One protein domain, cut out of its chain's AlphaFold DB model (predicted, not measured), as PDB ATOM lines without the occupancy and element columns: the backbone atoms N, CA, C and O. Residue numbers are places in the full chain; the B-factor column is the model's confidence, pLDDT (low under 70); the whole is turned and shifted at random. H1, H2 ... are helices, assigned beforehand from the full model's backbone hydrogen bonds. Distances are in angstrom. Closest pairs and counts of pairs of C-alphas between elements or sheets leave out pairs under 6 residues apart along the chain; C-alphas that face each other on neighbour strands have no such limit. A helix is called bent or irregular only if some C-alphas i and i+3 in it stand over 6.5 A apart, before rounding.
ATOM      1  N   PRO A  27      56.008 110.739  71.032       96.50
ATOM      2  CA  PRO A  27      57.442 110.712  71.277       96.50
ATOM      3  C   PRO A  27      58.231 111.882  70.684       96.50
ATOM      4  O   PRO A  27      59.378 112.040  71.090       96.50
ATOM      5  N   TYR A  28      57.683 112.673  69.760       96.75
ATOM      6  CA  TYR A  28      58.368 113.835  69.184       96.75
ATOM      7  C   TYR A  28      58.090 115.133  69.947       96.75
ATOM      8  O   TYR A  28      58.991 115.965  70.059       96.75
ATOM      9  N   GLU A  29      56.904 115.257  70.541       96.25
ATOM     10  CA  GLU A  29      56.489 116.433  71.319       96.25
ATOM     11  C   GLU A  29      56.720 116.227  72.829       96.25
ATOM     12  O   GLU A  29      57.340 117.047  73.505       96.25
ATOM     13  N   ASP A  30      56.323 115.068  73.360       96.94
ATOM     14  CA  ASP A  30      56.322 114.744  74.792       96.94
ATOM     15  C   ASP A  30      57.572 113.969  75.247       96.94
ATOM     16  O   ASP A  30      57.574 113.325  76.303       96.94
ATOM     17  N   TYR A  31      58.662 113.986  74.474       96.69
ATOM     18  CA  TYR A  31      59.836 113.143  74.744       96.69
ATOM     19  C   TYR A  31      60.400 113.301  76.161       96.69
ATOM     20  O   TYR A  31      60.840 112.320  76.762       96.69
ATOM     21  N   ALA A  32      60.378 114.514  76.725       95.56
ATOM     22  CA  ALA A  32      60.884 114.763  78.072       95.56
ATOM     23  C   ALA A  32      60.022 114.077  79.139       95.56
ATOM     24  O   ALA A  32      60.549 113.467  80.070       95.56
ATOM     25  N   LYS A  33      58.700 114.106  78.957       94.50
ATOM     26  CA  LYS A  33      57.740 113.403  79.808       94.50
ATOM     27  C   LYS A  33      57.909 111.894  79.673       94.50
ATOM     28  O   LYS A  33      58.028 111.216  80.690       94.50
ATOM     29  N   ILE A  34      57.981 111.367  78.450       94.38
ATOM     30  CA  ILE A  34      58.190 109.928  78.226       94.38
ATOM     31  C   ILE A  34      59.491 109.468  78.887       94.38
ATOM     32  O   ILE A  34      59.477 108.478  79.611       94.38
ATOM     33  N   TRP A  35      60.595 110.199  78.700       92.94
ATOM     34  CA  TRP A  35      61.879 109.867  79.317       92.94
ATOM     35  C   TRP A  35      61.807 109.868  80.847       92.94
ATOM     36  O   TRP A  35      62.229 108.898  81.479       92.94
ATOM     37  N   ARG A  36      61.198 110.896  81.451       91.06
ATOM     38  CA  ARG A  36      60.966 110.953  82.901       91.06
ATOM     39  C   ARG A  36      60.178 109.742  83.395       91.06
ATOM     40  O   ARG A  36      60.583 109.102  84.361       91.06
ATOM     41  N   LEU A  37      59.065 109.408  82.742       89.75
ATOM     42  CA  LEU A  37      58.238 108.255  83.118       89.75
ATOM     43  C   LEU A  37      59.001 106.931  82.947       89.75
ATOM     44  O   LEU A  37      58.845 106.029  83.765       89.75
ATOM     45  N   SER A  38      59.860 106.841  81.929       86.75
ATOM     46  CA  SER A  38      60.707 105.681  81.633       86.75
ATOM     47  C   SER A  38      61.877 105.475  82.591       86.75
ATOM     48  O   SER A  38      62.274 104.328  82.806       86.75
ATOM     49  N   ILE A  39      62.454 106.540  83.140       83.19
ATOM     50  CA  ILE A  39      63.667 106.452  83.963       83.19
ATOM     51  C   ILE A  39      63.367 106.658  85.437       83.19
ATOM     52  O   ILE A  39      63.756 105.823  86.245       83.19
ATOM     53  N   GLU A  40      62.641 107.714  85.790       72.25
ATOM     54  CA  GLU A  40      62.441 108.092  87.189       72.25
ATOM     55  C   GLU A  40      61.506 107.107  87.896       72.25
ATOM     56  O   GLU A  40      61.793 106.610  88.981       72.25
ATOM     57  N   TYR A  41      60.395 106.762  87.244       66.94
ATOM     58  CA  TYR A  41      59.356 105.948  87.873       66.94
ATOM     59  C   TYR A  41      59.558 104.439  87.676       66.94
ATOM     60  O   TYR A  41      59.183 103.649  88.542       66.94
ATOM     61  N   THR A  42      60.189 104.013  86.579       63.56
ATOM     62  CA  THR A  42      60.611 102.610  86.386       63.56
ATOM     63  C   THR A  42      61.980 102.296  86.993       63.56
ATOM     64  O   THR A  42      62.366 101.128  87.032       63.56
ATOM     65  N   GLY A  43      62.697 103.316  87.475       58.22
ATOM     66  CA  GLY A  43      64.016 103.225  88.096       58.22
ATOM     67  C   GLY A  43      64.013 102.790  89.559       58.22
ATOM     68  O   GLY A  43      65.063 102.868  90.170       58.22
ATOM     69  N   GLY A  44      62.873 102.349  90.113       60.00
ATOM     70  CA  GLY A  44      62.769 101.552  91.349       60.00
ATOM     71  C   GLY A  44      63.291 102.179  92.649       60.00
ATOM     72  O   GLY A  44      63.638 101.438  93.567       60.00
ATOM     73  N   GLY A  45      63.343 103.512  92.729       67.50
ATOM     74  CA  GLY A  45      63.806 104.245  93.911       67.50
ATOM     75  C   GLY A  45      65.319 104.154  94.145       67.50
ATOM     76  O   GLY A  45      66.069 103.663  93.300       67.50
ATOM     77  N   ASP A  46      65.770 104.622  95.312       72.38
ATOM     78  CA  ASP A  46      67.196 104.774  95.638       72.38
ATOM     79  C   ASP A  46      67.998 103.481  95.458       72.38
ATOM     80  O   ASP A  46      69.124 103.513  94.967       72.38
ATOM     81  N   PHE A  47      67.417 102.327  95.796       81.00
ATOM     82  CA  PHE A  47      68.074 101.033  95.617       81.00
ATOM     83  C   PHE A  47      68.435 100.773  94.150       81.00
ATOM     84  O   PHE A  47      69.589 100.496  93.823       81.00
ATOM     85  N   MET A  48      67.454 100.880  93.254       78.44
ATOM     86  CA  MET A  48      67.656 100.587  91.840       78.44
ATOM     87  C   MET A  48      68.537 101.644  91.165       78.44
ATOM     88  O   MET A  48      69.318 101.286  90.287       78.44
ATOM     89  N   GLN A  49      68.498 102.907  91.606       77.56
ATOM     90  CA  GLN A  49      69.417 103.941  91.118       77.56
ATOM     91  C   GLN A  49      70.867 103.699  91.556       77.56
ATOM     92  O   GLN A  49      71.788 103.836  90.746       77.56
ATOM     93  N   ASN A  50      71.087 103.268  92.801       82.38
ATOM     94  CA  ASN A  50      72.415 102.868  93.271       82.38
ATOM     95  C   ASN A  50      72.925 101.624  92.530       82.38
ATOM     96  O   ASN A  50      74.078 101.596  92.097       82.38
ATOM     97  N   LEU A  51      72.060 100.627  92.309       83.38
ATOM     98  CA  LEU A  51      72.391  99.440  91.518       83.38
ATOM     99  C   LEU A  51      72.751  99.807  90.073       83.38
ATOM    100  O   LEU A  51      73.756  99.329  89.546       83.38
ATOM    101  N   LEU A  52      71.950 100.668  89.439       81.38
ATOM    102  CA  LEU A  52      72.219 101.178  88.098       81.38
ATOM    103  C   LEU A  52      73.570 101.882  88.058       81.38
ATOM    104  O   LEU A  52      74.363 101.580  87.174       81.38
ATOM    105  N   TYR A  53      73.871 102.755  89.019       82.88
ATOM    106  CA  TYR A  53      75.158 103.443  89.059       82.88
ATOM    107  C   TYR A  53      76.332 102.478  89.215       82.88
ATOM    108  O   TYR A  53      77.291 102.577  88.459       82.88
ATOM    109  N   ALA A  54      76.253 101.529  90.152       85.81
ATOM    110  CA  ALA A  54      77.307 100.541  90.368       85.81
ATOM    111  C   ALA A  54      77.564  99.711  89.100       85.81
ATOM    112  O   ALA A  54      78.712  99.510  88.702       85.81
ATOM    113  N   TYR A  55      76.493  99.293  88.420       83.94
ATOM    114  CA  TYR A  55      76.584  98.579  87.152       83.94
ATOM    115  C   TYR A  55      77.193  99.445  86.039       83.94
ATOM    116  O   TYR A  55      78.123  99.017  85.358       83.94
ATOM    117  N   ILE A  56      76.679 100.660  85.853       80.56
ATOM    118  CA  ILE A  56      77.096 101.608  84.811       80.56
ATOM    119  C   ILE A  56      78.562 101.982  84.998       80.56
ATOM    120  O   ILE A  56      79.333 101.876  84.051       80.56
ATOM    121  N   PHE A  57      78.962 102.353  86.214       82.81
ATOM    122  CA  PHE A  57      80.325 102.774  86.524       82.81
ATOM    123  C   PHE A  57      81.339 101.649  86.285       82.81
ATOM    124  O   PHE A  57      82.381 101.890  85.687       82.81
ATOM    125  N   ALA A  58      81.013 100.406  86.655       83.25
ATOM    126  CA  ALA A  58      81.880  99.252  86.399       83.25
ATOM    127  C   ALA A  58      81.986  98.870  84.910       83.25
ATOM    128  O   ALA A  58      82.940  98.210  84.511       83.25
ATOM    129  N   ASN A  59      81.005  99.255  84.087       83.00
ATOM    130  CA  ASN A  59      80.999  99.007  82.640       83.00
ATOM    131  C   ASN A  59      81.383 100.258  81.830       83.00
ATOM    132  O   ASN A  59      81.259 100.255  80.603       83.00
ATOM    133  N   PHE A  60      81.814 101.325  82.506       83.12
ATOM    134  CA  PHE A  60      82.246 102.559  81.876       83.12
ATOM    135  C   PHE A  60      83.669 102.383  81.342       83.12
ATOM    136  O   PHE A  60      84.600 102.112  82.097       83.12
ATOM    137  N   VAL A  61      83.832 102.526  80.030       83.94
ATOM    138  CA  VAL A  61      85.123 102.430  79.345       83.94
ATOM    139  C   VAL A  61      85.603 103.849  79.083       83.94
ATOM    140  O   VAL A  61      85.212 104.471  78.101       83.94
ATOM    141  N   ALA A  62      86.405 104.369  80.005       79.50
ATOM    142  CA  ALA A  62      87.038 105.676  79.883       79.50
ATOM    143  C   ALA A  62      88.286 105.586  78.990       79.50
ATOM    144  O   ALA A  62      89.038 104.612  79.092       79.50
ATOM    145  N   THR A  63      88.560 106.605  78.169       84.88
ATOM    146  CA  THR A  63      89.903 106.768  77.580       84.88
ATOM    147  C   THR A  63      90.947 107.034  78.663       84.88
ATOM    148  O   THR A  63      90.630 107.290  79.830       84.88
ATOM    149  N   GLU A  64      92.217 107.014  78.265       86.00
ATOM    150  CA  GLU A  64      93.333 107.421  79.115       86.00
ATOM    151  C   GLU A  64      93.129 108.832  79.693       86.00
ATOM    152  O   GLU A  64      93.285 109.019  80.897       86.00
ATOM    153  N   TRP A  65      92.669 109.797  78.890       85.88
ATOM    154  CA  TRP A  65      92.445 111.178  79.337       85.88
ATOM    155  C   TRP A  65      91.313 111.286  80.361       85.88
ATOM    156  O   TRP A  65      91.458 111.922  81.408       85.88
ATOM    157  N   ALA A  66      90.181 110.628  80.098       83.88
ATOM    158  CA  ALA A  66      89.079 110.589  81.055       83.88
ATOM    159  C   ALA A  66      89.496 109.877  82.356       83.88
ATOM    160  O   ALA A  66      89.122 110.310  83.452       83.88
ATOM    161  N   SER A  67      90.307 108.823  82.246       87.94
ATOM    162  CA  SER A  67      90.838 108.073  83.386       87.94
ATOM    163  C   SER A  67      91.808 108.903  84.221       87.94
ATOM    164  O   SER A  67      91.669 108.919  85.443       87.94
ATOM    165  N   ASP A  68      92.729 109.645  83.602       89.19
ATOM    166  CA  ASP A  68      93.678 110.505  84.319       89.19
ATOM    167  C   ASP A  68      92.955 111.615  85.098       89.19
ATOM    168  O   ASP A  68      93.212 111.830  86.285       89.19
ATOM    169  N   MET A  69      91.930 112.232  84.500       87.12
ATOM    170  CA  MET A  69      91.091 113.221  85.193       87.12
ATOM    171  C   MET A  69      90.278 112.605  86.340       87.12
ATOM    172  O   MET A  69      90.028 113.263  87.350       87.12
ATOM    173  N   MET A  70      89.854 111.347  86.231       86.81
ATOM    174  CA  MET A  70      89.131 110.666  87.309       86.81
ATOM    175  C   MET A  70      90.065 110.208  88.436       86.81
ATOM    176  O   MET A  70      89.687 110.295  89.609       86.81
ATOM    177  N   TRP A  71      91.272 109.759  88.092       89.56
ATOM    178  CA  TRP A  71      92.295 109.266  89.014       89.56
ATOM    179  C   TRP A  71      93.005 110.405  89.755       89.56
ATOM    180  O   TRP A  71      93.209 110.330  90.968       89.56
ATOM    181  N   ARG A  72      93.351 111.477  89.033       89.50
ATOM    182  CA  ARG A  72      94.089 112.672  89.486       89.50
ATOM    183  C   ARG A  72      95.279 112.330  90.362       89.50
ATOM    184  O   ARG A  72      95.366 112.789  91.504       89.50
ATOM    185  N   ASN A  73      96.154 111.471  89.847       87.62
ATOM    186  CA  ASN A  73      97.331 110.983  90.566       87.62
ATOM    187  C   ASN A  73      97.009 110.489  92.001       87.62
ATOM    188  O   ASN A  73      97.669 110.861  92.967       87.62
ATOM    189  N   GLY A  74      95.916 109.735  92.164       89.56
ATOM    190  CA  GLY A  74      95.468 109.204  93.459       89.56
ATOM    191  C   GLY A  74      94.605 110.152  94.309       89.56
ATOM    192  O   GLY A  74      94.045 109.726  95.316       89.56
ATOM    193  N   SER A  75      94.433 111.418  93.913       90.69
ATOM    194  CA  SER A  75      93.609 112.414  94.632       90.69
ATOM    195  C   SER A  75      92.173 112.545  94.090       90.69
ATOM    196  O   SER A  75      91.372 113.390  94.515       90.69
ATOM    197  N   GLY A  76      91.822 111.732  93.094       89.25
ATOM    198  CA  GLY A  76      90.502 111.666  92.480       89.25
ATOM    199  C   GLY A  76      89.387 111.433  93.495       89.25
ATOM    200  O   GLY A  76      89.487 110.553  94.345       89.25
ATOM    201  N   LYS A  77      88.271 112.170  93.377       89.44
ATOM    202  CA  LYS A  77      87.081 111.924  94.217       89.44
ATOM    203  C   LYS A  77      86.520 110.512  94.022       89.44
ATOM    204  O   LYS A  77      85.888 109.990  94.928       89.44
ATOM    205  N   ALA A  78      86.765 109.891  92.867       86.00
ATOM    206  CA  ALA A  78      86.409 108.496  92.626       86.00
ATOM    207  C   ALA A  78      87.122 107.521  93.585       86.00
ATOM    208  O   ALA A  78      86.586 106.455  93.857       86.00
ATOM    209  N   LEU A  79      88.292 107.902  94.115       88.38
ATOM    210  CA  LEU A  79      89.106 107.086  95.021       88.38
ATOM    211  C   LEU A  79      88.914 107.490  96.481       88.38
ATOM    212  O   LEU A  79      88.782 106.641  97.352       88.38
ATOM    213  N   THR A  80      88.898 108.795  96.748       92.44
ATOM    214  CA  THR A  80      88.941 109.333  98.116       92.44
ATOM    215  C   THR A  80      87.563 109.619  98.705       92.44
ATOM    216  O   THR A  80      87.421 109.694  99.920       92.44
ATOM    217  N   GLN A  81      86.547 109.813  97.856       92.44
ATOM    218  CA  GLN A  81      85.201 110.266  98.232       92.44
ATOM    219  C   GLN A  81      84.139 109.599  97.343       92.44
ATOM    220  O   GLN A  81      83.245 110.261  96.809       92.44
ATOM    221  N   ALA A  82      84.268 108.285  97.126       87.12
ATOM    222  CA  ALA A  82      83.482 107.555  96.131       87.12
ATOM    223  C   ALA A  82      81.965 107.744  96.322       87.12
ATOM    224  O   ALA A  82      81.269 108.089  95.367       87.12
ATOM    225  N   THR A  83      81.467 107.612  97.555       88.06
ATOM    226  CA  THR A  83      80.043 107.795  97.884       88.06
ATOM    227  C   THR A  83      79.550 109.207  97.565       88.06
ATOM    228  O   THR A  83      78.534 109.365  96.890       88.06
ATOM    229  N   ASP A  84      80.289 110.244  97.963       90.00
ATOM    230  CA  ASP A  84      79.905 111.634  97.683       90.00
ATOM    231  C   ASP A  84      79.923 111.930  96.182       90.00
ATOM    232  O   ASP A  84      79.038 112.612  95.660       90.00
ATOM    233  N   ARG A  85      80.901 111.372  95.458       88.25
ATOM    234  CA  ARG A  85      80.996 111.481  93.998       88.25
ATOM    235  C   ARG A  85      79.795 110.831  93.307       88.25
ATOM    236  O   ARG A  85      79.302 111.393  92.323       88.25
ATOM    237  N   VAL A  86      79.334 109.677  93.797       86.75
ATOM    238  CA  VAL A  86      78.127 108.993  93.299       86.75
ATOM    239  C   VAL A  86      76.891 109.842  93.571       86.75
ATOM    240  O   VAL A  86      76.163 110.162  92.632       86.75
ATOM    241  N   ASN A  87      76.694 110.269  94.820       87.88
ATOM    242  CA  ASN A  87      75.540 111.067  95.235       87.88
ATOM    243  C   ASN A  87      75.430 112.371  94.440       87.88
ATOM    244  O   ASN A  87      74.350 112.744  93.984       87.88
ATOM    245  N   GLU A  88      76.555 113.047  94.215       90.50
ATOM    246  CA  GLU A  88      76.606 114.257  93.401       90.50
ATOM    247  C   GLU A  88      76.205 113.986  91.943       90.50
ATOM    248  O   GLU A  88      75.420 114.738  91.365       90.50
ATOM    249  N   THR A  89      76.689 112.887  91.359       88.88
ATOM    250  CA  THR A  89      76.324 112.490  89.989       88.88
ATOM    251  C   THR A  89      74.837 112.189  89.873       88.88
ATOM    252  O   THR A  89      74.176 112.693  88.966       88.88
ATOM    253  N   GLN A  90      74.310 111.396  90.805       87.31
ATOM    254  CA  GLN A  90      72.900 111.024  90.845       87.31
ATOM    255  C   GLN A  90      72.010 112.249  91.005       87.31
ATOM    256  O   GLN A  90      71.054 112.409  90.256       87.31
ATOM    257  N   ARG A  91      72.376 113.192  91.880       89.69
ATOM    258  CA  ARG A  91      71.622 114.438  92.053       89.69
ATOM    259  C   ARG A  91      71.497 115.231  90.750       89.69
ATOM    260  O   ARG A  91      70.420 115.754  90.452       89.69
ATOM    261  N   HIS A  92      72.576 115.327  89.974       92.62
ATOM    262  CA  HIS A  92      72.540 115.982  88.669       92.62
ATOM    263  C   HIS A  92      71.656 115.217  87.680       92.62
ATOM    264  O   HIS A  92      70.753 115.813  87.096       92.62
ATOM    265  N   PHE A  93      71.840 113.902  87.550       89.69
ATOM    266  CA  PHE A  93      71.022 113.089  86.653       89.69
ATOM    267  C   PHE A  93      69.531 113.113  87.006       89.69
ATOM    268  O   PHE A  93      68.727 113.379  86.117       89.69
ATOM    269  N   SER A  94      69.155 112.947  88.276       88.94
ATOM    270  CA  SER A  94      67.763 113.058  88.732       88.94
ATOM    271  C   SER A  94      67.176 114.432  88.423       88.94
ATOM    272  O   SER A  94      66.053 114.525  87.936       88.94
ATOM    273  N   THR A  95      67.946 115.513  88.612       93.44
ATOM    274  CA  THR A  95      67.512 116.865  88.213       93.44
ATOM    275  C   THR A  95      67.200 116.906  86.717       93.44
ATOM    276  O   THR A  95      66.141 117.389  86.317       93.44
ATOM    277  N   TRP A  96      68.087 116.365  85.879       93.94
ATOM    278  CA  TRP A  96      67.903 116.374  84.429       93.94
ATOM    279  C   TRP A  96      66.701 115.529  84.018       93.94
ATOM    280  O   TRP A  96      65.871 115.998  83.246       93.94
ATOM    281  N   TRP A  97      66.574 114.309  84.538       90.06
ATOM    282  CA  TRP A  97      65.490 113.386  84.196       90.06
ATOM    283  C   TRP A  97      64.126 113.892  84.654       90.06
ATOM    284  O   TRP A  97      63.147 113.734  83.926       90.06
ATOM    285  N   TYR A  98      64.058 114.532  85.820       90.75
ATOM    286  CA  TYR A  98      62.814 115.057  86.364       90.75
ATOM    287  C   TYR A  98      62.322 116.305  85.620       90.75
ATOM    288  O   TYR A  98      61.136 116.405  85.291       90.75
ATOM    289  N   TYR A  99      63.215 117.267  85.376       94.31
ATOM    290  CA  TYR A  99      62.846 118.570  84.817       94.31
ATOM    291  C   TYR A  99      62.955 118.640  83.290       94.31
ATOM    292  O   TYR A  99      62.232 119.398  82.644       94.31
ATOM    293  N   GLY A 100      63.847 117.853  82.696       94.44
ATOM    294  CA  GLY A 100      64.099 117.842  81.263       94.44
ATOM    295  C   GLY A 100      64.933 119.018  80.745       94.44
ATOM    296  O   GLY A 100      65.242 119.958  81.481       94.44
ATOM    297  N   PRO A 101      65.328 118.977  79.460       95.12
ATOM    298  CA  PRO A 101      66.361 119.849  78.889       95.12
ATOM    299  C   PRO A 101      65.975 121.331  78.802       95.12
ATOM    300  O   PRO A 101      66.845 122.198  78.758       95.12
ATOM    301  N   HIS A 102      64.679 121.646  78.777       94.31
ATOM    302  CA  HIS A 102      64.211 123.026  78.600       94.31
ATOM    303  C   HIS A 102      64.033 123.783  79.909       94.31
ATOM    304  O   HIS A 102      63.874 125.000  79.890       94.31
ATOM    305  N   HIS A 103      64.072 123.081  81.038       97.12
ATOM    306  CA  HIS A 103      63.774 123.669  82.330       97.12
ATOM    307  C   HIS A 103      64.975 124.445  82.905       97.12
ATOM    308  O   HIS A 103      66.114 123.971  82.804       97.12
ATOM    309  N   PRO A 104      64.754 125.598  83.570       97.38
ATOM    310  CA  PRO A 104      65.828 126.401  84.160       97.38
ATOM    311  C   PRO A 104      66.723 125.639  85.147       97.38
ATOM    312  O   PRO A 104      67.938 125.813  85.121       97.38
ATOM    313  N   GLU A 105      66.157 124.751  85.971       97.50
ATOM    314  CA  GLU A 105      66.946 123.954  86.932       97.50
ATOM    315  C   GLU A 105      67.923 122.990  86.248       97.50
ATOM    316  O   GLU A 105      69.060 122.832  86.696       97.50
ATOM    317  N   THR A 106      67.535 122.405  85.112       97.00
ATOM    318  CA  THR A 106      68.446 121.581  84.309       97.00
ATOM    319  C   THR A 106      69.586 122.426  83.758       97.00
ATOM    320  O   THR A 106      70.745 122.040  83.892       97.00
ATOM    321  N   ARG A 107      69.286 123.611  83.207       95.56
ATOM    322  CA  ARG A 107      70.310 124.533  82.685       95.56
ATOM    323  C   ARG A 107      71.293 124.955  83.773       95.56
ATOM    324  O   ARG A 107      72.496 124.815  83.598       95.56
ATOM    325  N   LYS A 108      70.780 125.351  84.940       97.06
ATOM    326  CA  LYS A 108      71.589 125.689  86.118       97.06
ATOM    327  C   LYS A 108      72.477 124.525  86.551       97.06
ATOM    328  O   LYS A 108      73.651 124.720  86.866       97.06
ATOM    329  N   SER A 109      71.937 123.308  86.556       97.25
ATOM    330  CA  SER A 109      72.714 122.113  86.860       97.25
ATOM    331  C   SER A 109      73.826 121.869  85.836       97.25
ATOM    332  O   SER A 109      74.921 121.480  86.236       97.25
ATOM    333  N   ILE A 110      73.564 122.063  84.545       94.38
ATOM    334  CA  ILE A 110      74.562 121.892  83.484       94.38
ATOM    335  C   ILE A 110      75.642 122.975  83.568       94.38
ATOM    336  O   ILE A 110      76.822 122.660  83.456       94.38
ATOM    337  N   ASP A 111      75.283 124.218  83.887       93.62
ATOM    338  CA  ASP A 111      76.246 125.306  84.087       93.62
ATOM    339  C   ASP A 111      77.247 125.006  85.209       93.62
ATOM    340  O   ASP A 111      78.429 125.342  85.100       93.62
ATOM    341  N   ILE A 112      76.802 124.353  86.288       95.38
ATOM    342  CA  ILE A 112      77.686 123.900  87.372       95.38
ATOM    343  C   ILE A 112      78.702 122.875  86.845       95.38
ATOM    344  O   ILE A 112      79.894 122.986  87.148       95.38
ATOM    345  N   ILE A 113      78.256 121.914  86.028       93.00
ATOM    346  CA  ILE A 113      79.134 120.913  85.406       93.00
ATOM    347  C   ILE A 113      80.109 121.571  84.426       93.00
ATOM    348  O   ILE A 113      81.311 121.333  84.519       93.00
ATOM    349  N   ASN A 114      79.636 122.470  83.565       91.38
ATOM    350  CA  ASN A 114      80.474 123.206  82.620       91.38
ATOM    351  C   ASN A 114      81.554 124.033  83.336       91.38
ATOM    352  O   ASN A 114      82.720 124.016  82.941       91.38
ATOM    353  N   LYS A 115      81.204 124.721  84.434       90.62
ATOM    354  CA  LYS A 115      82.179 125.447  85.270       90.62
ATOM    355  C   LYS A 115      83.224 124.508  85.867       90.62
ATOM    356  O   LYS A 115      84.400 124.864  85.910       90.62
ATOM    357  N   ARG A 116      82.815 123.313  86.300       90.06
ATOM    358  CA  ARG A 116      83.724 122.289  86.826       90.06
ATOM    359  C   ARG A 116      84.667 121.755  85.752       90.06
ATOM    360  O   ARG A 116      85.868 121.721  85.995       90.06
ATOM    361  N   HIS A 117      84.145 121.386  84.586       89.75
ATOM    362  CA  HIS A 117      84.948 120.920  83.452       89.75
ATOM    363  C   HIS A 117      85.960 121.990  83.038       89.75
ATOM    364  O   HIS A 117      87.149 121.709  82.961       89.75
ATOM    365  N   LYS A 118      85.530 123.254  82.919       86.81
ATOM    366  CA  LYS A 118      86.428 124.391  82.663       86.81
ATOM    367  C   LYS A 118      87.491 124.566  83.751       86.81
ATOM    368  O   LYS A 118      88.631 124.903  83.446       86.81
ATOM    369  N   GLY A 119      87.125 124.372  85.018       88.44
ATOM    370  CA  GLY A 119      88.062 124.410  86.138       88.44
ATOM    371  C   GLY A 119      89.136 123.329  86.022       88.44
ATOM    372  O   GLY A 119      90.317 123.640  86.133       88.44
ATOM    373  N   HIS A 120      88.735 122.089  85.737       87.50
ATOM    374  CA  HIS A 120      89.661 120.973  85.543       87.50
ATOM    375  C   HIS A 120      90.503 121.109  84.272       87.50
ATOM    376  O   HIS A 120      91.692 120.820  84.335       87.50
ATOM    377  N   GLY A 121      89.956 121.635  83.172       86.75
ATOM    378  CA  GLY A 121      90.709 121.878  81.935       86.75
ATOM    379  C   GLY A 121      91.912 122.812  82.116       86.75
ATOM    380  O   GLY A 121      92.899 122.691  81.407       86.75
ATOM    381  N   ARG A 122      91.911 123.689  83.134       86.00
ATOM    382  CA  ARG A 122      93.100 124.497  83.479       86.00
ATOM    383  C   ARG A 122      94.269 123.659  83.997       86.00
ATOM    384  O   ARG A 122      95.415 124.032  83.785       86.00
ATOM    385  N   SER A 123      93.975 122.581  84.721       87.12
ATOM    386  CA  SER A 123      94.976 121.661  85.276       87.12
ATOM    387  C   SER A 123      95.279 120.492  84.340       87.12
ATOM    388  O   SER A 123      96.342 119.897  84.455       87.12
ATOM    389  N   TYR A 124      94.365 120.195  83.416       86.81
ATOM    390  CA  TYR A 124      94.454 119.108  82.443       86.81
ATOM    391  C   TYR A 124      94.121 119.629  81.033       86.81
ATOM    392  O   TYR A 124      93.041 119.326  80.514       86.81
ATOM    393  N   PRO A 125      94.997 120.443  80.411       86.12
ATOM    394  CA  PRO A 125      94.727 121.010  79.093       86.12
ATOM    395  C   PRO A 125      94.452 119.923  78.048       86.12
ATOM    396  O   PRO A 125      95.116 118.883  78.027       86.12
ATOM    397  N   GLY A 126      93.454 120.147  77.197       84.19
ATOM    398  CA  GLY A 126      93.041 119.226  76.134       84.19
ATOM    399  C   GLY A 126      92.191 118.035  76.593       84.19
ATOM    400  O   GLY A 126      91.572 117.371  75.766       84.19
ATOM    401  N   HIS A 127      92.075 117.764  77.895       86.00
ATOM    402  CA  HIS A 127      91.329 116.593  78.376       86.00
ATOM    403  C   HIS A 127      89.807 116.742  78.219       86.00
ATOM    404  O   HIS A 127      89.077 115.757  78.311       86.00
ATOM    405  N   PHE A 128      89.309 117.956  77.955       84.88
ATOM    406  CA  PHE A 128      87.892 118.228  77.693       84.88
ATOM    407  C   PHE A 128      87.632 118.644  76.239       84.88
ATOM    408  O   PHE A 128      86.556 119.167  75.925       84.88
ATOM    409  N   SER A 129      88.612 118.449  75.356       82.38
ATOM    410  CA  SER A 129      88.563 118.902  73.968       82.38
ATOM    411  C   SER A 129      87.982 117.852  73.014       82.38
ATOM    412  O   SER A 129      87.455 118.204  71.959       82.38
ATOM    413  N   ASP A 130      88.057 116.568  73.374       80.81
ATOM    414  CA  ASP A 130      87.526 115.481  72.556       80.81
ATOM    415  C   ASP A 130      86.016 115.285  72.757       80.81
ATOM    416  O   ASP A 130      85.521 114.898  73.815       80.81
ATOM    417  N   THR A 131      85.272 115.519  71.683       81.25
ATOM    418  CA  THR A 131      83.819 115.333  71.624       81.25
ATOM    419  C   THR A 131      83.375 113.865  71.657       81.25
ATOM    420  O   THR A 131      82.199 113.593  71.941       81.25
ATOM    421  N   SER A 132      84.272 112.923  71.352       82.38
ATOM    422  CA  SER A 132      83.970 111.491  71.317       82.38
ATOM    423  C   SER A 132      83.602 110.971  72.708       82.38
ATOM    424  O   SER A 132      82.604 110.266  72.851       82.38
ATOM    425  N   GLU A 133      84.304 111.441  73.740       81.62
ATOM    426  CA  GLU A 133      84.063 111.115  75.148       81.62
ATOM    427  C   GLU A 133      82.684 111.565  75.621       81.62
ATOM    428  O   GLU A 133      81.895 110.793  76.170       81.62
ATOM    429  N   TYR A 134      82.329 112.812  75.324       84.75
ATOM    430  CA  TYR A 134      81.008 113.326  75.654       84.75
ATOM    431  C   TYR A 134      79.901 112.549  74.931       84.75
ATOM    432  O   TYR A 134      78.862 112.238  75.518       84.75
ATOM    433  N   THR A 135      80.125 112.213  73.658       85.12
ATOM    434  CA  THR A 135      79.181 111.413  72.869       85.12
ATOM    435  C   THR A 135      79.028 110.016  73.464       85.12
ATOM    436  O   THR A 135      77.902 109.541  73.617       85.12
ATOM    437  N   TYR A 136      80.137 109.380  73.848       86.56
ATOM    438  CA  TYR A 136      80.153 108.075  74.494       86.56
ATOM    439  C   TYR A 136      79.359 108.091  75.799       86.56
ATOM    440  O   TYR A 136      78.406 107.321  75.922       86.56
ATOM    441  N   VAL A 137      79.679 108.998  76.731       86.00
ATOM    442  CA  VAL A 137      78.996 109.117  78.031       86.00
ATOM    443  C   VAL A 137      77.493 109.284  77.838       86.00
ATOM    444  O   VAL A 137      76.701 108.584  78.465       86.00
ATOM    445  N   ILE A 138      77.086 110.178  76.939       89.12
ATOM    446  CA  ILE A 138      75.673 110.495  76.730       89.12
ATOM    447  C   ILE A 138      74.925 109.315  76.115       89.12
ATOM    448  O   ILE A 138      73.857 108.945  76.606       89.12
ATOM    449  N   CYS A 139      75.485 108.692  75.078       87.88
ATOM    450  CA  CYS A 139      74.911 107.484  74.493       87.88
ATOM    451  C   CYS A 139      74.821 106.363  75.528       87.88
ATOM    452  O   CYS A 139      73.779 105.721  75.643       87.88
ATOM    453  N   PHE A 140      75.885 106.159  76.305       87.25
ATOM    454  CA  PHE A 140      75.945 105.149  77.348       87.25
ATOM    455  C   PHE A 140      74.845 105.366  78.388       87.25
ATOM    456  O   PHE A 140      74.063 104.447  78.637       87.25
ATOM    457  N   THR A 141      74.693 106.577  78.930       86.19
ATOM    458  CA  THR A 141      73.615 106.893  79.881       86.19
ATOM    459  C   THR A 141      72.232 106.686  79.264       86.19
ATOM    460  O   THR A 141      71.359 106.092  79.897       86.19
ATOM    461  N   ALA A 142      72.029 107.112  78.018       88.50
ATOM    462  CA  ALA A 142      70.729 107.054  77.359       88.50
ATOM    463  C   ALA A 142      70.191 105.630  77.134       88.50
ATOM    464  O   ALA A 142      68.977 105.433  77.064       88.50
ATOM    465  N   ILE A 143      71.076 104.637  77.030       87.06
ATOM    466  CA  ILE A 143      70.700 103.241  76.760       87.06
ATOM    467  C   ILE A 143      70.970 102.296  77.936       87.06
ATOM    468  O   ILE A 143      70.585 101.129  77.875       87.06
ATOM    469  N   SER A 144      71.641 102.754  78.999       85.75
ATOM    470  CA  SER A 144      72.104 101.885  80.094       85.75
ATOM    471  C   SER A 144      70.977 101.076  80.733       85.75
ATOM    472  O   SER A 144      71.132  99.878  80.967       85.75
ATOM    473  N   VAL A 145      69.819 101.702  80.955       86.00
ATOM    474  CA  VAL A 145      68.646 101.027  81.529       86.00
ATOM    475  C   VAL A 145      68.076  99.979  80.565       86.00
ATOM    476  O   VAL A 145      67.780  98.866  80.992       86.00
ATOM    477  N   ASP A 146      67.968 100.287  79.267       88.62
ATOM    478  CA  ASP A 146      67.521  99.323  78.249       88.62
ATOM    479  C   ASP A 146      68.463  98.112  78.186       88.62
ATOM    480  O   ASP A 146      68.019  96.965  78.271       88.62
ATOM    481  N   ARG A 147      69.777  98.366  78.134       87.50
ATOM    482  CA  ARG A 147      70.808  97.320  78.102       87.50
ATOM    483  C   ARG A 147      70.775  96.444  79.347       87.50
ATOM    484  O   ARG A 147      70.819  95.221  79.214       87.50
ATOM    485  N   LEU A 148      70.667  97.030  80.542       86.12
ATOM    486  CA  LEU A 148      70.578  96.257  81.782       86.12
ATOM    487  C   LEU A 148      69.321  95.382  81.796       86.12
ATOM    488  O   LEU A 148      69.412  94.186  82.065       86.12
ATOM    489  N   ARG A 149      68.157  95.944  81.452       86.50
ATOM    490  CA  ARG A 149      66.893  95.193  81.404       86.50
ATOM    491  C   ARG A 149      66.985  94.011  80.444       86.50
ATOM    492  O   ARG A 149      66.663  92.893  80.836       86.50
ATOM    493  N   ARG A 150      67.505  94.228  79.233       89.44
ATOM    494  CA  ARG A 150      67.726  93.161  78.243       89.44
ATOM    495  C   ARG A 150      68.697  92.092  78.753       89.44
ATOM    496  O   ARG A 150      68.421  90.906  78.593       89.44
ATOM    497  N   LYS A 151      69.792  92.485  79.417       88.50
ATOM    498  CA  LYS A 151      70.763  91.553  80.023       88.50
ATOM    499  C   LYS A 151      70.129  90.688  81.117       88.50
ATOM    500  O   LYS A 151      70.451  89.511  81.228       88.50
ATOM    501  N   LEU A 152      69.179  91.248  81.862       87.06
ATOM    502  CA  LEU A 152      68.364  90.545  82.856       87.06
ATOM    503  C   LEU A 152      67.161  89.796  82.248       87.06
ATOM    504  O   LEU A 152      66.312  89.310  82.989       87.06
ATOM    505  N   ARG A 153      67.066  89.699  80.912       89.50
ATOM    506  CA  ARG A 153      65.950  89.075  80.173       89.50
ATOM    507  C   ARG A 153      64.579  89.705  80.462       89.50
ATOM    508  O   ARG A 153      63.543  89.073  80.278       89.50
ATOM    509  N   LEU A 154      64.572  90.967  80.879       86.12
ATOM    510  CA  LEU A 154      63.375  91.791  81.003       86.12
ATOM    511  C   LEU A 154      63.079  92.493  79.675       86.12
ATOM    512  O   LEU A 154      63.962  92.693  78.839       86.12
ATOM    513  N   SER A 155      61.838  92.947  79.500       86.69
ATOM    514  CA  SER A 155      61.494  93.803  78.364       86.69
ATOM    515  C   SER A 155      62.284  95.110  78.427       86.69
ATOM    516  O   SER A 155      62.231  95.827  79.434       86.69
ATOM    517  N   GLY A 156      63.001  95.406  77.346       88.44
ATOM    518  CA  GLY A 156      63.687  96.674  77.134       88.44
ATOM    519  C   GLY A 156      62.735  97.832  76.819       88.44
ATOM    520  O   GLY A 156      61.516  97.718  76.954       88.44
ATOM    521  N   PHE A 157      63.302  98.946  76.373       90.44
ATOM    522  CA  PHE A 157      62.566 100.110  75.904       90.44
ATOM    523  C   PHE A 157      61.797  99.820  74.616       90.44
ATOM    524  O   PHE A 157      62.302  99.179  73.688       90.44
ATOM    525  N   THR A 158      60.576 100.350  74.554       91.94
ATOM    526  CA  THR A 158      59.778 100.416  73.325       91.94
ATOM    527  C   THR A 158      60.392 101.411  72.336       91.94
ATOM    528  O   THR A 158      61.203 102.258  72.714       91.94
ATOM    529  N   GLU A 159      59.987 101.371  71.062       93.25
ATOM    530  CA  GLU A 159      60.473 102.352  70.078       93.25
ATOM    531  C   GLU A 159      60.129 103.799  70.472       93.25
ATOM    532  O   GLU A 159      60.983 104.672  70.336       93.25
ATOM    533  N   LYS A 160      58.947 104.053  71.064       94.31
ATOM    534  CA  LYS A 160      58.595 105.382  71.604       94.31
ATOM    535  C   LYS A 160      59.597 105.844  72.663       94.31
ATOM    536  O   LYS A 160      60.061 106.977  72.622       94.31
ATOM    537  N   GLN A 161      59.965 104.956  73.585       93.25
ATOM    538  CA  GLN A 161      60.922 105.267  74.648       93.25
ATOM    539  C   GLN A 161      62.332 105.503  74.096       93.25
ATOM    540  O   GLN A 161      63.023 106.398  74.571       93.25
ATOM    541  N   LYS A 162      62.750 104.767  73.059       93.88
ATOM    542  CA  LYS A 162      64.039 104.998  72.381       93.88
ATOM    543  C   LYS A 162      64.081 106.332  71.635       93.88
ATOM    544  O   LYS A 162      65.093 107.024  71.705       93.88
ATOM    545  N   ILE A 163      63.001 106.707  70.942       95.25
ATOM    546  CA  ILE A 163      62.884 108.025  70.295       95.25
ATOM    547  C   ILE A 163      62.957 109.122  71.358       95.25
ATOM    548  O   ILE A 163      63.753 110.051  71.222       95.25
ATOM    549  N   ALA A 164      62.198 108.968  72.445       95.25
ATOM    550  CA  ALA A 164      62.190 109.926  73.537       95.25
ATOM    551  C   ALA A 164      63.573 110.080  74.187       95.25
ATOM    552  O   ALA A 164      64.036 111.201  74.381       95.25
ATOM    553  N   ALA A 165      64.264 108.966  74.448       93.81
ATOM    554  CA  ALA A 165      65.637 108.949  74.943       93.81
ATOM    555  C   ALA A 165      66.580 109.726  74.019       93.81
ATOM    556  O   ALA A 165      67.292 110.626  74.461       93.81
ATOM    557  N   TYR A 166      66.555 109.421  72.721       94.12
ATOM    558  CA  TYR A 166      67.383 110.113  71.740       94.12
ATOM    559  C   TYR A 166      67.111 111.619  71.712       94.12
ATOM    560  O   TYR A 166      68.057 112.402  71.766       94.12
ATOM    561  N   LEU A 167      65.845 112.039  71.641       95.25
ATOM    562  CA  LEU A 167      65.486 113.459  71.581       95.25
ATOM    563  C   LEU A 167      65.842 114.192  72.874       95.25
ATOM    564  O   LEU A 167      66.396 115.291  72.814       95.25
ATOM    565  N   PHE A 168      65.608 113.555  74.023       95.50
ATOM    566  CA  PHE A 168      66.002 114.067  75.328       95.50
ATOM    567  C   PHE A 168      67.502 114.345  75.370       95.50
ATOM    568  O   PHE A 168      67.926 115.480  75.593       95.50
ATOM    569  N   TRP A 169      68.316 113.330  75.091       93.62
ATOM    570  CA  TRP A 169      69.764 113.462  75.174       93.62
ATOM    571  C   TRP A 169      70.336 114.347  74.067       93.62
ATOM    572  O   TRP A 169      71.290 115.075  74.316       93.62
ATOM    573  N   LYS A 170      69.718 114.393  72.883       92.12
ATOM    574  CA  LYS A 170      70.066 115.344  71.812       92.12
ATOM    575  C   LYS A 170      69.796 116.795  72.198       92.12
ATOM    576  O   LYS A 170      70.510 117.686  71.744       92.12
ATOM    577  N   ALA A 171      68.763 117.057  72.989       93.38
ATOM    578  CA  ALA A 171      68.527 118.388  73.526       93.38
ATOM    579  C   ALA A 171      69.530 118.713  74.648       93.38
ATOM    580  O   ALA A 171      70.075 119.814  74.661       93.38
ATOM    581  N   MET A 172      69.829 117.748  75.527       92.88
ATOM    582  CA  MET A 172      70.824 117.903  76.598       92.88
ATOM    583  C   MET A 172      72.229 118.209  76.068       92.88
ATOM    584  O   MET A 172      72.903 119.087  76.604       92.88
ATOM    585  N   THR A 173      72.670 117.520  75.011       88.94
ATOM    586  CA  THR A 173      74.030 117.667  74.462       88.94
ATOM    587  C   THR A 173      74.372 119.097  74.080       88.94
ATOM    588  O   THR A 173      75.481 119.546  74.330       88.94
ATOM    589  N   ARG A 174      73.404 119.845  73.546       87.88
ATOM    590  CA  ARG A 174      73.590 121.241  73.127       87.88
ATOM    591  C   ARG A 174      73.997 122.181  74.267       87.88
ATOM    592  O   ARG A 174      74.396 123.305  73.995       87.88
ATOM    593  N   MET A 175      73.847 121.755  75.521       89.81
ATOM    594  CA  MET A 175      74.161 122.568  76.695       89.81
ATOM    595  C   MET A 175      75.540 122.272  77.301       89.81
ATOM    596  O   MET A 175      76.020 123.079  78.096       89.81
ATOM    597  N   PHE A 176      76.186 121.146  76.974       88.56
ATOM    598  CA  PHE A 176      77.533 120.879  77.491       88.56
ATOM    599  C   PHE A 176      78.583 121.613  76.663       88.56
ATOM    600  O   PHE A 176      78.509 121.659  75.435       88.56
ATOM    601  N   LEU A 177      79.576 122.168  77.354       84.94
ATOM    602  CA  LEU A 177      80.681 122.890  76.738       84.94
ATOM    603  C   LEU A 177      81.917 121.998  76.650       84.94
ATOM    604  O   LEU A 177      82.323 121.386  77.636       84.94
ATOM    605  N   VAL A 178      82.529 121.986  75.471       82.06
ATOM    606  CA  VAL A 178      83.839 121.384  75.204       82.06
ATOM    607  C   VAL A 178      84.929 122.452  75.260       82.06
ATOM    608  O   VAL A 178      84.644 123.645  75.146       82.06
ATOM    609  N   GLU A 179      86.184 122.043  75.439       74.31
ATOM    610  CA  GLU A 179      87.337 122.941  75.642       74.31
ATOM    611  C   GLU A 179      87.684 123.841  74.435       74.31
ATOM    612  O   GLU A 179      88.620 124.631  74.496       74.31
ATOM    613  N   PHE A 180      86.888 123.828  73.365       64.06
ATOM    614  CA  PHE A 180      87.010 124.766  72.254       64.06
ATOM    615  C   PHE A 180      85.907 125.836  72.306       64.06
ATOM    616  O   PHE A 180      84.744 125.538  72.020       64.06
ATOM    617  N   PRO A 181      86.230 127.096  72.657       48.31
ATOM    618  CA  PRO A 181      85.253 128.173  72.620       48.31
ATOM    619  C   PRO A 181      84.815 128.448  71.173       48.31
ATOM    620  O   PRO A 181      85.645 128.695  70.304       48.31
ATOM    621  N   GLY A 182      83.501 128.455  70.924       47.44
ATOM    622  CA  GLY A 182      82.918 129.015  69.698       47.44
ATOM    623  C   GLY A 182      82.472 128.027  68.616       47.44
ATOM    624  O   GLY A 182      82.038 128.482  67.562       47.44
ATOM    625  N   GLN A 183      82.521 126.711  68.849       47.16
ATOM    626  CA  GLN A 183      81.925 125.732  67.933       47.16
ATOM    627  C   GLN A 183      80.636 125.127  68.501       47.16
ATOM    628  O   GLN A 183      80.608 124.606  69.614       47.16
ATOM    629  N   ASP A 184      79.569 125.174  67.699       50.47
ATOM    630  CA  ASP A 184      78.287 124.516  67.965       50.47
ATOM    631  C   ASP A 184      78.470 122.987  67.933       50.47
ATOM    632  O   ASP A 184      78.444 122.348  66.876       50.47
ATOM    633  N   TRP A 185      78.661 122.375  69.099       57.03
ATOM    634  CA  TRP A 185      78.764 120.924  69.229       57.03
ATOM    635  C   TRP A 185      77.390 120.252  69.023       57.03
ATOM    636  O   TRP A 185      76.435 120.495  69.763       57.03
ATOM    637  N   LYS A 186      77.265 119.395  67.995       58.34
ATOM    638  CA  LYS A 186      76.027 118.659  67.642       58.34
ATOM    639  C   LYS A 186      76.280 117.142  67.563       58.34
ATOM    640  O   LYS A 186      76.315 116.585  66.469       58.34
ATOM    641  N   PRO A 187      76.437 116.448  68.700       56.34
ATOM    642  CA  PRO A 187      76.983 115.081  68.748       56.34
ATOM    643  C   PRO A 187      76.028 113.953  68.350       56.34
ATOM    644  O   PRO A 187      76.479 112.860  68.030       56.34
ATOM    645  N   LEU A 188      74.709 114.159  68.409       56.41
ATOM    646  CA  LEU A 188      73.760 113.051  68.278       56.41
ATOM    647  C   LEU A 188      73.034 113.058  66.931       56.41
ATOM    648  O   LEU A 188      72.139 113.875  66.686       56.41
ATOM    649  N   SER A 189      73.376 112.071  66.099       59.22
ATOM    650  CA  SER A 189      72.536 111.589  65.002       59.22
ATOM    651  C   SER A 189      71.748 110.355  65.452       59.22
ATOM    652  O   SER A 189      72.211 109.557  66.271       59.22
ATOM    653  N   PHE A 190      70.543 110.166  64.914       54.00
ATOM    654  CA  PHE A 190      69.690 109.035  65.304       54.00
ATOM    655  C   PHE A 190      70.312 107.674  64.941       54.00
ATOM    656  O   PHE A 190      70.099 106.678  65.629       54.00
ATOM    657  N   GLN A 191      71.127 107.631  63.882       53.16
ATOM    658  CA  GLN A 191      71.837 106.419  63.467       53.16
ATOM    659  C   GLN A 191      72.952 106.027  64.445       53.16
ATOM    660  O   GLN A 191      73.105 104.840  64.725       53.16
ATOM    661  N   ALA A 192      73.688 106.997  65.002       55.97
ATOM    662  CA  ALA A 192      74.691 106.729  66.034       55.97
ATOM    663  C   ALA A 192      74.040 106.150  67.300       55.97
ATOM    664  O   ALA A 192      74.541 105.182  67.862       55.97
ATOM    665  N   PHE A 193      72.865 106.662  67.681       55.84
ATOM    666  CA  PHE A 193      72.102 106.174  68.832       55.84
ATOM    667  C   PHE A 193      71.663 104.705  68.695       55.84
ATOM    668  O   PHE A 193      71.779 103.928  69.639       55.84
ATOM    669  N   ARG A 194      71.189 104.295  67.508       57.41
ATOM    670  CA  ARG A 194      70.701 102.924  67.269       57.41
ATOM    671  C   ARG A 194      71.797 101.858  67.227       57.41
ATOM    672  O   ARG A 194      71.493 100.708  67.502       57.41
ATOM    673  N   ARG A 195      73.039 102.206  66.870       51.22
ATOM    674  CA  ARG A 195      74.144 101.231  66.731       51.22
ATOM    675  C   ARG A 195      74.759 100.788  68.062       51.22
ATOM    676  O   ARG A 195      75.505  99.818  68.077       51.22
ATOM    677  N   ILE A 196      74.478 101.502  69.153       49.94
ATOM    678  CA  ILE A 196      75.062 101.244  70.482       49.94
ATOM    679  C   ILE A 196      74.113 100.373  71.345       49.94
ATOM    680  O   ILE A 196      74.518  99.867  72.394       49.94
TER     681      ILE A 196
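Overview. This is residues 27 to 196 of the 197 residues of an uncharacterized protein of Aspergillus novoparasiticus (UniProt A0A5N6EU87). Two helical hairpins, H5 with H6 and H7 with H8, make the two halves of a compact, all-helix body; H1 bridges them at one end by packing on H5 and H8, and H3 stands at the other end. H2 runs along one side, close to both H5 and H7, while a long stretch without a named element, residues 174 to 189, leads to the short H9 outside the H7 and H8 hairpin. The printed part has 170 residues, with nine named helices, H1 to H9 in chain order, and no named strand. The radius of gyration of the C-alphas is 15.9 A, and the outline is rounded, spanning 43 by 35 by 30 A.

Arrangement. The longest helix, H7, residues 131 to 151, is irregular, with a kink of 51 degrees near residue 145. It touches H8, residues 159 to 173, with residues 138 to 143 alone, in a hairpin at a shallow tilt of 26 degrees, opposite ways; the closest C-alphas, of Ala 142 and Ala 165, are 5.9 A apart. H1, residues 31 to 41, touches H8 about perpendicular at 77 degrees, closest at the C-alphas of Tyr 31 and Ala 164, 4.2 A. The hub, H5, residues 82 to 99, touches H1 at a steep tilt of 44 degrees, closest at the C-alphas of Trp 97 and Arg 36, 5.3 A. H5 forms a hairpin with H6, residues 104 to 121, at a steep tilt of 38 degrees, closest at the C-alphas of Trp 96 and Thr 106, 5.2 A. H5 and H7 are apart. H2, residues 45 to 58, is close to H7 but not clearly touching, at the C-alphas of Ile 56 and Ser 144, 6.9 A. H3, residues 64 to 74, irregular with C-alphas 70 and 73 8.8 A apart, touches H4, residues 77 to 80, only at the corner, at the C-alphas of Met 70 and Ala 78, 6.4 A. H9, residues 190 to 195, is close to H7 but not clearly touching, at the C-alphas of Phe 193 and Cys 139, 6.5 A. Every O i to N i+4 pair is within hydrogen-bond range in H2, H5, H6, H8 and H9, against 6 of 7 in H1, 5 of 7 in H3 and 15 of 17 in H7; H4 is too short for one.

Along the chain. H1 begins at C-alpha 31, (59.836, 113.143, 74.744). H7 is 28.4 A long, H5 26.0 A, H6 25.4 A, H8 20.9 A and H2 20.2 A. H9 ends at C-alpha 195, (74.144, 101.231, 66.731).

Size, cuts and confidence. The C-alphas of Glu 29 and Asn 73 are the farthest apart, 45.5 A. The printed part has no cut, and the link from H8 to H9 is long. The mean pLDDT of the printed part is 84.5, with residues 41 to 45 and 180 to 196 under 70.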